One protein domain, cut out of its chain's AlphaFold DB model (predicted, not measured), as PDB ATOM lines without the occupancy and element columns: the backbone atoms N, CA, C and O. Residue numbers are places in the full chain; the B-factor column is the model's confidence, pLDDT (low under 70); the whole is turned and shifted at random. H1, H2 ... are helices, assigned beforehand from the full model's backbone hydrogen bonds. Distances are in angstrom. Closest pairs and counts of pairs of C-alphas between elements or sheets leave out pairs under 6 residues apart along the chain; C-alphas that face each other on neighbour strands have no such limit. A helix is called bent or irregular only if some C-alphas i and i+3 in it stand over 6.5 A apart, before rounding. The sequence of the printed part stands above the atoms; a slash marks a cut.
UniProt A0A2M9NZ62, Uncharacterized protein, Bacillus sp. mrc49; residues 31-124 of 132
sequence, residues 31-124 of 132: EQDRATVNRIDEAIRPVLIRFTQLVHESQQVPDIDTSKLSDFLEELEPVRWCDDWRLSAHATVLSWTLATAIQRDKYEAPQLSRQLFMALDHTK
ATOM      1  N   GLU A  31     139.066 160.196 203.034       95.81
ATOM      2  CA  GLU A  31     138.164 161.359 203.065       95.81
ATOM      3  C   GLU A  31     138.039 161.951 204.475       95.81
ATOM      4  O   GLU A  31     137.981 163.173 204.629       95.81
ATOM      5  N   GLN A  32     138.095 161.102 205.506       95.81
ATOM      6  CA  GLN A  32     138.069 161.528 206.904       95.81
ATOM      7  C   GLN A  32     139.262 162.430 207.247       95.81
ATOM      8  O   GLN A  32     139.107 163.370 208.023       95.81
ATOM      9  N   ASP A  33     140.429 162.212 206.638       94.56
ATOM     10  CA  ASP A  33     141.606 163.064 206.856       94.56
ATOM     11  C   ASP A  33     141.376 164.484 206.342       94.56
ATOM     12  O   ASP A  33     141.708 165.464 207.011       94.56
ATOM     13  N   ARG A  34     140.759 164.599 205.158       94.88
ATOM     14  CA  ARG A  34     140.398 165.892 204.564       94.88
ATOM     15  C   ARG A  34     139.348 166.596 205.414       94.88
ATOM     16  O   ARG A  34     139.502 167.778 205.711       94.88
ATOM     17  N   ALA A  35     138.317 165.865 205.840       95.25
ATOM     18  CA  ALA A  35     137.274 166.391 206.712       95.25
ATOM     19  C   ALA A  35     137.843 166.872 208.058       95.25
ATOM     20  O   ALA A  35     137.480 167.951 208.520       95.25
ATOM     21  N   THR A  36     138.775 166.118 208.647       95.38
ATOM     22  CA  THR A  36     139.433 166.456 209.918       95.38
ATOM     23  C   THR A  36     140.222 167.754 209.797       95.38
ATOM     24  O   THR A  36     139.996 168.675 210.579       95.38
ATOM     25  N   VAL A  37     141.088 167.877 208.784       93.75
ATOM     26  CA  VAL A  37     141.888 169.096 208.578       93.75
ATOM     27  C   VAL A  37     141.004 170.311 208.320       93.75
ATOM     28  O   VAL A  37     141.216 171.339 208.955       93.75
ATOM     29  N   ASN A  38     140.000 170.200 207.446       92.94
ATOM     30  CA  ASN A  38     139.115 171.323 207.130       92.94
ATOM     31  C   ASN A  38     138.314 171.775 208.357       92.94
ATOM     32  O   ASN A  38     138.300 172.961 208.675       92.94
ATOM     33  N   ARG A  39     137.706 170.830 209.088       95.25
ATOM     34  CA  ARG A  39     136.939 171.120 210.306       95.25
ATOM     35  C   ARG A  39     137.803 171.805 211.361       95.25
ATOM     36  O   ARG A  39     137.358 172.763 211.989       95.25
ATOM     37  N   ILE A  40     139.013 171.288 211.587       94.31
ATOM     38  CA  ILE A  40     139.937 171.864 212.565       94.31
ATOM     39  C   ILE A  40     140.347 173.263 212.115       94.31
ATOM     40  O   ILE A  40     140.201 174.194 212.901       94.31
ATOM     41  N   ASP A  41     140.778 173.439 210.863       91.31
ATOM     42  CA  ASP A  41     141.188 174.741 210.332       91.31
ATOM     43  C   ASP A  41     140.084 175.800 210.467       91.31
ATOM     44  O   ASP A  41     140.324 176.881 211.001       91.31
ATOM     45  N   GLU A  42     138.855 175.472 210.064       91.19
ATOM     46  CA  GLU A  42     137.694 176.361 210.187       91.19
ATOM     47  C   GLU A  42     137.404 176.752 211.642       91.19
ATOM     48  O   GLU A  42     137.073 177.907 211.918       91.19
ATOM     49  N   ALA A  43     137.565 175.816 212.582       90.94
ATOM     50  CA  ALA A  43     137.316 176.059 213.999       90.94
ATOM     51  C   ALA A  43     138.414 176.908 214.663       90.94
ATOM     52  O   ALA A  43     138.112 177.821 215.434       90.94
ATOM     53  N   ILE A  44     139.690 176.613 214.393       89.19
ATOM     54  CA  ILE A  44     140.818 177.197 215.136       89.19
ATOM     55  C   ILE A  44     141.415 178.434 214.480       89.19
ATOM     56  O   ILE A  44     141.903 179.314 215.190       89.19
ATOM     57  N   ARG A  45     141.376 178.555 213.151       88.19
ATOM     58  CA  ARG A  45     142.018 179.673 212.449       88.19
ATOM     59  C   ARG A  45     141.508 181.039 212.915       88.19
ATOM     60  O   ARG A  45     142.354 181.883 213.214       88.19
ATOM     61  N   PRO A  46     140.189 181.298 213.033       88.69
ATOM     62  CA  PRO A  46     139.708 182.597 213.507       88.69
ATOM     63  C   PRO A  46     140.180 182.907 214.934       88.69
ATOM     64  O   PRO A  46     140.530 184.046 215.244       88.69
ATOM     65  N   VAL A  47     140.238 181.883 215.790       90.12
ATOM     66  CA  VAL A  47     140.696 182.000 217.181       90.12
ATOM     67  C   VAL A  47     142.177 182.365 217.229       90.12
ATOM     68  O   VAL A  47     142.554 183.301 217.931       90.12
ATOM     69  N   LEU A  48     143.012 181.677 216.448       90.81
ATOM     70  CA  LEU A  48     144.451 181.925 216.395       90.81
ATOM     71  C   LEU A  48     144.788 183.284 215.770       90.81
ATOM     72  O   LEU A  48     145.695 183.954 216.262       90.81
ATOM     73  N   ILE A  49     144.050 183.730 214.747       91.25
ATOM     74  CA  ILE A  49     144.195 185.085 214.187       91.25
ATOM     75  C   ILE A  49     143.909 186.125 215.272       91.25
ATOM     76  O   ILE A  49     144.742 186.997 215.517       91.25
ATOM     77  N   ARG A  50     142.775 185.998 215.970       91.44
ATOM     78  CA  ARG A  50     142.394 186.936 217.030       91.44
ATOM     79  C   ARG A  50     143.394 186.937 218.184       91.44
ATOM     80  O   ARG A  50     143.739 188.000 218.690       91.44
ATOM     81  N   PHE A  51     143.875 185.766 218.592       92.94
ATOM     82  CA  PHE A  51     144.915 185.652 219.612       92.94
ATOM     83  C   PHE A  51     146.213 186.337 219.168       92.94
ATOM     84  O   PHE A  51     146.788 187.113 219.924       92.94
ATOM     85  N   THR A  52     146.638 186.121 217.920       93.75
ATOM     86  CA  THR A  52     147.843 186.746 217.350       93.75
ATOM     87  C   THR A  52     147.727 188.272 217.320       93.75
ATOM     88  O   THR A  52     148.665 188.960 217.721       93.75
ATOM     89  N   GLN A  53     146.574 188.798 216.895       93.56
ATOM     90  CA  GLN A  53     146.274 190.234 216.918       93.56
ATOM     91  C   GLN A  53     146.317 190.785 218.343       93.56
ATOM     92  O   GLN A  53     146.994 191.775 218.591       93.56
ATOM     93  N   LEU A  54     145.684 190.098 219.300       94.50
ATOM     94  CA  LEU A  54     145.680 190.516 220.700       94.50
ATOM     95  C   LEU A  54     147.097 190.578 221.284       94.50
ATOM     96  O   LEU A  54     147.435 191.557 221.944       94.50
ATOM     97  N   VAL A  55     147.936 189.572 221.025       95.44
ATOM     98  CA  VAL A  55     149.346 189.570 221.453       95.44
ATOM     99  C   VAL A  55     150.100 190.753 220.839       95.44
ATOM    100  O   VAL A  55     150.862 191.430 221.528       95.44
ATOM    101  N   HIS A  56     149.875 191.025 219.551       94.25
ATOM    102  CA  HIS A  56     150.522 192.127 218.844       94.25
ATOM    103  C   HIS A  56     150.078 193.505 219.357       94.25
ATOM    104  O   HIS A  56     150.910 194.379 219.569       94.25
ATOM    105  N   GLU A  57     148.788 193.716 219.588       94.62
ATOM    106  CA  GLU A  57     148.253 195.015 220.009       94.62
ATOM    107  C   GLU A  57     148.536 195.303 221.484       94.62
ATOM    108  O   GLU A  57     148.914 196.417 221.843       94.62
ATOM    109  N   SER A  58     148.385 194.294 222.347       94.31
ATOM    110  CA  SER A  58     148.597 194.449 223.791       94.31
ATOM    111  C   SER A  58     150.068 194.403 224.199       94.31
ATOM    112  O   SER A  58     150.395 194.831 225.304       94.31
ATOM    113  N   GLN A  59     150.945 193.865 223.341       93.81
ATOM    114  CA  GLN A  59     152.345 193.558 223.666       93.81
ATOM    115  C   GLN A  59     152.488 192.639 224.895       93.81
ATOM    116  O   GLN A  59     153.517 192.629 225.570       93.81
ATOM    117  N   GLN A  60     151.454 191.850 225.185       94.12
ATOM    118  CA  GLN A  60     151.402 190.888 226.282       94.12
ATOM    119  C   GLN A  60     151.064 189.500 225.737       94.12
ATOM    120  O   GLN A  60     150.488 189.368 224.659       94.12
ATOM    121  N   VAL A  61     151.427 188.454 226.480       94.00
ATOM    122  CA  VAL A  61     151.053 187.070 226.164       94.00
ATOM    123  C   VAL A  61     149.866 186.694 227.052       94.00
ATOM    124  O   VAL A  61     150.073 186.424 228.235       94.00
ATOM    125  N   PRO A  62     148.623 186.717 226.536       89.62
ATOM    126  CA  PRO A  62     147.456 186.438 227.350       89.62
ATOM    127  C   PRO A  62     147.320 184.942 227.620       89.62
ATOM    128  O   PRO A  62     147.758 184.096 226.833       89.62
ATOM    129  N   ASP A  63     146.659 184.618 228.725       89.75
ATOM    130  CA  ASP A  63     146.286 183.245 229.019       89.75
ATOM    131  C   ASP A  63     145.152 182.759 228.121       89.75
ATOM    132  O   ASP A  63     144.197 183.483 227.835       89.75
ATOM    133  N   ILE A  64     145.269 181.509 227.679       87.94
ATOM    134  CA  ILE A  64     144.264 180.816 226.877       87.94
ATOM    135  C   ILE A  64     144.096 179.392 227.393       87.94
ATOM    136  O   ILE A  64     145.041 178.786 227.901       87.94
ATOM    137  N   ASP A  65     142.891 178.856 227.234       85.81
ATOM    138  CA  ASP A  65     142.609 177.448 227.491       85.81
ATOM    139  C   ASP A  65     143.288 176.580 226.421       85.81
ATOM    140  O   ASP A  65     142.901 176.581 225.250       85.81
ATOM    141  N   THR A  66     144.331 175.858 226.825       89.31
ATOM    142  CA  THR A  66     145.137 175.009 225.940       89.31
ATOM    143  C   THR A  66     144.625 173.576 225.838       89.31
ATOM    144  O   THR A  66     145.123 172.831 224.992       89.31
ATOM    145  N   SER A  67     143.636 173.179 226.649       89.19
ATOM    146  CA  SER A  67     143.119 171.803 226.661       89.19
ATOM    147  C   SER A  67     142.536 171.428 225.298       89.19
ATOM    148  O   SER A  67     143.046 170.540 224.622       89.19
ATOM    149  N   LYS A  68     141.593 172.235 224.805       86.56
ATOM    150  CA  LYS A  68     140.959 172.055 223.491       86.56
ATOM    151  C   LYS A  68     141.934 172.147 222.318       86.56
ATOM    152  O   LYS A  68     141.717 171.527 221.283       86.56
ATOM    153  N   LEU A  69     142.998 172.945 222.448       91.75
ATOM    154  CA  LEU A  69     144.029 173.041 221.409       91.75
ATOM    155  C   LEU A  69     144.869 171.762 221.339       91.75
ATOM    156  O   LEU A  69     145.316 171.390 220.256       91.75
ATOM    157  N   SER A  70     145.075 171.107 222.483       92.81
ATOM    158  CA  SER A  70     145.817 169.850 222.579       92.81
ATOM    159  C   SER A  70     145.021 168.698 221.965       92.81
ATOM    160  O   SER A  70     145.594 167.929 221.200       92.81
ATOM    161  N   ASP A  71     143.701 168.655 222.172       94.00
ATOM    162  CA  ASP A  71     142.824 167.666 221.527       94.00
ATOM    163  C   ASP A  71     142.948 167.725 219.991       94.00
ATOM    164  O   ASP A  71     143.124 166.706 219.322       94.00
ATOM    165  N   PHE A  72     142.963 168.932 219.407       94.88
ATOM    166  CA  PHE A  72     143.152 169.091 217.961       94.88
ATOM    167  C   PHE A  72     144.538 168.655 217.468       94.88
ATOM    168  O   PHE A  72     144.655 168.214 216.324       94.88
ATOM    169  N   LEU A  73     145.588 168.766 218.289       94.31
ATOM    170  CA  LEU A  73     146.910 168.245 217.923       94.31
ATOM    171  C   LEU A  73     146.888 166.725 217.775       94.31
ATOM    172  O   LEU A  73     147.439 166.202 216.806       94.31
ATOM    173  N   GLU A  74     146.241 166.033 218.710       94.69
ATOM    174  CA  GLU A  74     146.119 164.575 218.674       94.69
ATOM    175  C   GLU A  74     145.336 164.113 217.440       94.69
ATOM    176  O   GLU A  74     145.745 163.167 216.764       94.69
ATOM    177  N   GLU A  75     144.267 164.829 217.077       95.69
ATOM    178  CA  GLU A  75     143.489 164.548 215.865       95.69
ATOM    179  C   GLU A  75     144.281 164.779 214.563       95.69
ATOM    180  O   GLU A  75     144.103 164.048 213.583       95.69
ATOM    181  N   LEU A  76     145.162 165.784 214.524       94.88
ATOM    182  CA  LEU A  76     145.982 166.090 213.346       94.88
ATOM    183  C   LEU A  76     147.164 165.132 213.175       94.88
ATOM    184  O   LEU A  76     147.608 164.922 212.040       94.88
ATOM    185  N   GLU A  77     147.671 164.545 214.262       93.50
ATOM    186  CA  GLU A  77     148.851 163.678 214.245       93.50
ATOM    187  C   GLU A  77     148.792 162.571 213.180       93.50
ATOM    188  O   GLU A  77     149.700 162.511 212.345       93.50
ATOM    189  N   PRO A  78     147.735 161.741 213.085       93.25
ATOM    190  CA  PRO A  78     147.674 160.716 212.050       93.25
ATOM    191  C   PRO A  78     147.647 161.301 210.633       93.25
ATOM    192  O   PRO A  78     148.082 160.629 209.699       93.25
ATOM    193  N   VAL A  79     147.116 162.511 210.423       94.38
ATOM    194  CA  VAL A  79     147.024 163.145 209.093       94.38
ATOM    195  C   VAL A  79     148.380 163.671 208.621       94.38
ATOM    196  O   VAL A  79     148.684 163.623 207.426       94.38
ATOM    197  N   ARG A  80     149.255 164.092 209.543       92.31
ATOM    198  CA  ARG A  80     150.636 164.503 209.222       92.31
ATOM    199  C   ARG A  80     151.424 163.406 208.508       92.31
ATOM    200  O   ARG A  80     152.334 163.726 207.745       92.31
ATOM    201  N   TRP A  81     151.037 162.146 208.693       90.12
ATOM    202  CA  TRP A  81     151.684 160.967 208.121       90.12
ATOM    203  C   TRP A  81     150.908 160.333 206.957       90.12
ATOM    204  O   TRP A  81     151.205 159.206 206.576       90.12
ATOM    205  N   CYS A  82     149.935 161.020 206.350       89.50
ATOM    206  CA  CYS A  82     149.279 160.516 205.136       89.50
ATOM    207  C   CYS A  82     150.130 160.723 203.861       89.50
ATOM    208  O   CYS A  82     151.104 161.484 203.878       89.50
ATOM    209  N   ASP A  83     149.802 160.023 202.775       88.69
ATOM    210  CA  ASP A  83     150.526 160.039 201.495       88.69
ATOM    211  C   ASP A  83     150.182 161.233 200.581       88.69
ATOM    212  O   ASP A  83     151.001 161.609 199.738       88.69
ATOM    213  N   ASP A  84     149.049 161.915 200.791       87.44
ATOM    214  CA  ASP A  84     148.790 163.239 200.213       87.44
ATOM    215  C   ASP A  84     149.690 164.297 200.875       87.44
ATOM    216  O   ASP A  84     149.427 164.809 201.967       87.44
ATOM    217  N   TRP A  85     150.766 164.658 200.174       83.69
ATOM    218  CA  TRP A  85     151.754 165.621 200.659       83.69
ATOM    219  C   TRP A  85     151.164 167.002 200.971       83.69
ATOM    220  O   TRP A  85     151.656 167.665 201.884       83.69
ATOM    221  N   ARG A  86     150.120 167.449 200.255       85.38
ATOM    222  CA  ARG A  86     149.497 168.762 200.500       85.38
ATOM    223  C   ARG A  86     148.734 168.736 201.810       85.38
ATOM    224  O   ARG A  86     148.877 169.646 202.621       85.38
ATOM    225  N   LEU A  87     147.957 167.674 202.018       87.62
ATOM    226  CA  LEU A  87     147.180 167.488 203.236       87.62
ATOM    227  C   LEU A  87     148.091 167.293 204.456       87.62
ATOM    228  O   LEU A  87     147.898 167.947 205.478       87.62
ATOM    229  N   SER A  88     149.135 166.472 204.320       87.38
ATOM    230  CA  SER A  88     150.161 166.272 205.349       87.38
ATOM    231  C   SER A  88     150.893 167.570 205.709       87.38
ATOM    232  O   SER A  88     151.085 167.861 206.895       87.38
ATOM    233  N   ALA A  89     151.285 168.371 204.711       87.31
ATOM    234  CA  ALA A  89     151.931 169.659 204.944       87.31
ATOM    235  C   ALA A  89     150.986 170.627 205.667       87.31
ATOM    236  O   ALA A  89     151.390 171.241 206.653       87.31
ATOM    237  N   HIS A  90     149.721 170.706 205.242       87.62
ATOM    238  CA  HIS A  90     148.725 171.554 205.895       87.62
ATOM    239  C   HIS A  90     148.517 171.147 207.363       87.62
ATOM    240  O   HIS A  90     148.653 171.986 208.253       87.62
ATOM    241  N   ALA A  91     148.306 169.855 207.631       91.12
ATOM    242  CA  ALA A  91     148.184 169.330 208.990       91.12
ATOM    243  C   ALA A  91     149.433 169.620 209.840       91.12
ATOM    244  O   ALA A  91     149.319 169.957 211.018       91.12
ATOM    245  N   THR A  92     150.628 169.549 209.247       89.88
ATOM    246  CA  THR A  92     151.892 169.850 209.939       89.88
ATOM    247  C   THR A  92     151.991 171.319 210.338       89.88
ATOM    248  O   THR A  92     152.350 171.611 211.478       89.88
ATOM    249  N   VAL A  93     151.647 172.252 209.444       88.81
ATOM    250  CA  VAL A  93     151.680 173.687 209.767       88.81
ATOM    251  C   VAL A  93     150.613 174.037 210.808       88.81
ATOM    252  O   VAL A  93     150.915 174.760 211.758       88.81
ATOM    253  N   LEU A  94     149.398 173.481 210.700       91.38
ATOM    254  CA  LEU A  94     148.357 173.663 211.721       91.38
ATOM    255  C   LEU A  94     148.815 173.133 213.082       91.38
ATOM    256  O   LEU A  94     148.706 173.841 214.081       91.38
ATOM    257  N   SER A  95     149.420 171.943 213.109       92.94
ATOM    258  CA  SER A  95     149.958 171.354 214.337       92.94
ATOM    259  C   SER A  95     151.059 172.220 214.946       92.94
ATOM    260  O   SER A  95     151.086 172.452 216.150       92.94
ATOM    261  N   TRP A  96     151.958 172.764 214.125       92.25
ATOM    262  CA  TRP A  96     153.001 173.659 214.616       92.25
ATOM    263  C   TRP A  96     152.429 174.969 215.173       92.25
ATOM    264  O   TRP A  96     152.862 175.433 216.229       92.25
ATOM    265  N   THR A  97     151.413 175.530 214.513       92.31
ATOM    266  CA  THR A  97     150.728 176.748 214.977       92.31
ATOM    267  C   THR A  97     150.044 176.516 216.326       92.31
ATOM    268  O   THR A  97     150.229 177.301 217.255       92.31
ATOM    269  N   LEU A  98     149.306 175.409 216.461       94.25
ATOM    270  CA  LEU A  98     148.649 175.011 217.708       94.25
ATOM    271  C   LEU A  98     149.667 174.777 218.829       94.25
ATOM    272  O   LEU A  98     149.514 175.326 219.918       94.25
ATOM    273  N   ALA A  99     150.746 174.039 218.554       93.94
ATOM    274  CA  ALA A  99     151.812 173.802 219.523       93.94
ATOM    275  C   ALA A  99     152.479 175.107 219.986       93.94
ATOM    276  O   ALA A  99     152.772 175.260 221.170       93.94
ATOM    277  N   THR A 100     152.671 176.064 219.075       94.50
ATOM    278  CA  THR A 100     153.217 177.392 219.390       94.50
ATOM    279  C   THR A 100     152.278 178.172 220.314       94.50
ATOM    280  O   THR A 100     152.729 178.736 221.306       94.50
ATOM    281  N   ALA A 101     150.968 178.161 220.044       94.06
ATOM    282  CA  ALA A 101     149.977 178.809 220.905       94.06
ATOM    283  C   ALA A 101     149.864 178.138 222.288       94.06
ATOM    284  O   ALA A 101     149.726 178.818 223.305       94.06
ATOM    285  N   ILE A 102     149.964 176.806 222.352       94.69
ATOM    286  CA  ILE A 102     149.967 176.060 223.617       94.69
ATOM    287  C   ILE A 102     151.194 176.425 224.457       94.69
ATOM    288  O   ILE A 102     151.056 176.687 225.648       94.69
ATOM    289  N   GLN A 103     152.369 176.503 223.828       94.50
ATOM    290  CA  GLN A 103     153.649 176.830 224.470       94.50
ATOM    291  C   GLN A 103     153.945 178.339 224.503       94.50
ATOM    292  O   GLN A 103     155.108 178.741 224.550       94.50
ATOM    293  N   ARG A 104     152.910 179.188 224.433       94.19
ATOM    294  CA  ARG A 104     153.026 180.658 224.366       94.19
ATOM    295  C   ARG A 104     153.902 181.265 225.465       94.19
ATOM    296  O   ARG A 104     154.543 182.281 225.237       94.19
ATOM    297  N   ASP A 105     153.937 180.631 226.633       92.12
ATOM    298  CA  ASP A 105     154.694 181.029 227.820       92.12
ATOM    299  C   ASP A 105     156.214 180.979 227.614       92.12
ATOM    300  O   ASP A 105     156.965 181.620 228.345       92.12
ATOM    301  N   LYS A 106     156.678 180.260 226.587       92.94
ATOM    302  CA  LYS A 106     158.098 180.164 226.223       92.94
ATOM    303  C   LYS A 106     158.589 181.302 225.330       92.94
ATOM    304  O   LYS A 106     159.762 181.302 224.956       92.94
ATOM    305  N   TYR A 107     157.714 182.228 224.944       92.69
ATOM    306  CA  TYR A 107     158.006 183.252 223.948       92.69
ATOM    307  C   TYR A 107     157.687 184.650 224.471       92.69
ATOM    308  O   TYR A 107     156.701 184.867 225.171       92.69
ATOM    309  N   GLU A 108     158.480 185.632 224.051       95.81
ATOM    310  CA  GLU A 108     158.110 187.040 224.203       95.81
ATOM    311  C   GLU A 108     156.999 187.412 223.208       95.81
ATOM    312  O   GLU A 108     156.942 186.872 222.099       95.81
ATOM    313  N   ALA A 109     156.141 188.378 223.554       94.62
ATOM    314  CA  ALA A 109     154.997 188.772 222.719       94.62
ATOM    315  C   ALA A 109     155.366 189.119 221.253       94.62
ATOM    316  O   ALA A 109     154.690 188.628 220.337       94.62
ATOM    317  N   PRO A 110     156.453 189.869 220.961       94.00
ATOM    318  CA  PRO A 110     156.860 190.134 219.577       94.00
ATOM    319  C   PRO A 110     157.298 188.869 218.825       94.00
ATOM    320  O   PRO A 110     157.022 188.712 217.636       94.00
ATOM    321  N   GLN A 111     157.968 187.941 219.514       94.38
ATOM    322  CA  GLN A 111     158.408 186.677 218.931       94.38
ATOM    323  C   GLN A 111     157.215 185.756 218.652       94.38
ATOM    324  O   GLN A 111     157.124 185.186 217.562       94.38
ATOM    325  N   LEU A 112     156.296 185.641 219.613       94.56
ATOM    326  CA  LEU A 112     155.099 184.810 219.524       94.56
ATOM    327  C   LEU A 112     154.187 185.266 218.383       94.56
ATOM    328  O   LEU A 112     153.834 184.468 217.517       94.56
ATOM    329  N   SER A 113     153.852 186.560 218.350       93.94
ATOM    330  CA  SER A 113     152.999 187.133 217.302       93.94
ATOM    331  C   SER A 113     153.590 186.922 215.909       93.94
ATOM    332  O   SER A 113     152.877 186.504 214.998       93.94
ATOM    333  N   ARG A 114     154.908 187.108 215.737       91.06
ATOM    334  CA  ARG A 114     155.589 186.845 214.463       91.06
ATOM    335  C   ARG A 114     155.519 185.376 214.047       91.06
ATOM    336  O   ARG A 114     155.246 185.100 212.880       91.06
ATOM    337  N   GLN A 115     155.788 184.443 214.960       90.38
ATOM    338  CA  GLN A 115     155.755 183.010 214.645       90.38
ATOM    339  C   GLN A 115     154.355 182.561 214.227       90.38
ATOM    340  O   GLN A 115     154.207 181.907 213.195       90.38
ATOM    341  N   LEU A 116     153.334 182.972 214.981       91.44
ATOM    342  CA  LEU A 116     151.944 182.662 214.657       91.44
ATOM    343  C   LEU A 116     151.511 183.313 213.341       91.44
ATOM    344  O   LEU A 116     150.867 182.652 212.533       91.44
ATOM    345  N   PHE A 117     151.923 184.557 213.075       87.75
ATOM    346  CA  PHE A 117     151.633 185.226 211.809       87.75
ATOM    347  C   PHE A 117     152.204 184.461 210.613       87.75
ATOM    348  O   PHE A 117     151.477 184.157 209.670       87.75
ATOM    349  N   MET A 118     153.488 184.092 210.672       84.81
ATOM    350  CA  MET A 118     154.132 183.318 209.609       84.81
ATOM    351  C   MET A 118     153.422 181.977 209.388       84.81
ATOM    352  O   MET A 118     153.143 181.601 208.253       84.81
ATOM    353  N   ALA A 119     153.090 181.262 210.463       83.94
ATOM    354  CA  ALA A 119     152.431 179.966 210.359       83.94
ATOM    355  C   ALA A 119     151.010 180.074 209.766       83.94
ATOM    356  O   ALA A 119     150.653 179.324 208.855       83.94
ATOM    357  N   LEU A 120     150.217 181.045 210.229       82.12
ATOM    358  CA  LEU A 120     148.857 181.292 209.740       82.12
ATOM    359  C   LEU A 120     148.836 181.734 208.273       82.12
ATOM    360  O   LEU A 120     147.904 181.372 207.553       82.12
ATOM    361  N   ASP A 121     149.867 182.440 207.817       75.81
ATOM    362  CA  ASP A 121     150.027 182.832 206.418       75.81
ATOM    363  C   ASP A 121     150.350 181.639 205.496       75.81
ATOM    364  O   ASP A 121     149.743 181.453 204.434       75.81
ATOM    365  N   HIS A 122     151.238 180.744 205.939       66.31
ATOM    366  CA  HIS A 122     151.628 179.555 205.172       66.31
ATOM    367  C   HIS A 122     150.480 178.564 204.932       66.31
ATOM    368  O   HIS A 122     150.481 177.854 203.926       66.31
ATOM    369  N   THR A 123     149.478 178.520 205.812       62.47
ATOM    370  CA  THR A 123     148.344 177.583 205.691       62.47
ATOM    371  C   THR A 123     147.316 177.956 204.613       62.47
ATOM    372  O   THR A 123     146.481 177.120 204.282       62.47
ATOM    373  N   LYS A 124     147.370 179.160 204.017       51.56
ATOM    374  CA  LYS A 124     146.451 179.582 202.933       51.56
ATOM    375  C   LYS A 124     147.111 179.882 201.582       51.56
ATOM    376  O   LYS A 124     146.431 180.352 200.676       51.56
TER     377      LYS A 124
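AT A GLANCE: This is residues 31 to 124 of the 132 residues of an uncharacterized protein of Bacillus sp. mrc49 (UniProt A0A2M9NZ62). A long bent helix, H1, runs along the longest axis and covers one side of a staggered set of three shorter helices, H2, H3 and H4, which fold back and forth side by side. The first arm of H1 packs on H2 and H3, and its second arm packs on H4. The printed part has 94 residues with four named helices, in the order H1, H2, H3, H4, and no named strand; the class is all helix. The whole is compact, with a radius of gyration of the C-alphas of 13.1 A, yet elongated in outline, spanning 40 by 24 by 20 A.

HOW THE PARTS SIT: H1, residues 31 to 58, was assigned by its hydrogen bonds as one helix but is bent: C-alphas 43 and 46 are 7.0 A apart. Its arms are H1a, residues 31 to 43, and H1b, residues 46 to 58, at a shallow tilt of 33 degrees, only just short of steep. H2, residues 67 to 80, touches H1a, the closest C-alphas being those of Asp 33 and Val 79, 5.9 A apart; they run opposite ways at a shallow tilt of 33 degrees, only just short of steep. H2 is irregular, but only just: C-alphas 75 and 78 are 6.8 A apart. H3, residues 85 to 102, forms a helical hairpin with H2, at a shallow tilt of 22 degrees, with the C-alphas of Arg 80 and Ser 88 closest at 4.3 A. H3 touches H1a with residues 87 to 94 alone, closest at the C-alphas of Val 37 and Ala 91, 6.3 A apart; they run the same way at a tilt of 36 degrees, only just steep. H1a, H2 and H3 are an up and down bundle, each running against the one before it in the chain. H4, residues 109 to 122, forms a helical hairpin with H3, at a shallow tilt of 17 degrees; the closest C-alphas, of Thr 97 and Ala 119, are 5.9 A apart. H4 touches H1b too, opposite ways at a shallow tilt of 31 degrees, with the C-alphas of Thr 52 and Ser 113 closest at 5.2 A. H4 is apart from H1a and from H2. Every O i to N i+4 pair is within hydrogen-bond range in H1a, H1b, H3 and H4; in H2 it is 8 of 10.

IN THESE COORDINATES: H1a begins at C-alpha 31 at (138.164, 161.359, 203.065) and is 18.3 A long; H1b is 18.0 A long and ends at C-alpha 58 at (148.597, 194.449, 223.791). H2 measures 20.3 A, H3 25.3 A and H4 20.1 A, and H4 ends at C-alpha 122 at (151.628, 179.555, 205.172).

THE WHOLE: The two C-alphas farthest apart are those of Ser 58 and Asp 83, 41.0 A. The printed part has no cut; the link from H2 to H3 is tight, and those from H1 to H2 and from H3 to H4 are short. The mean pLDDT of the printed part is 90.6, and residues 122 to 124 are under 70.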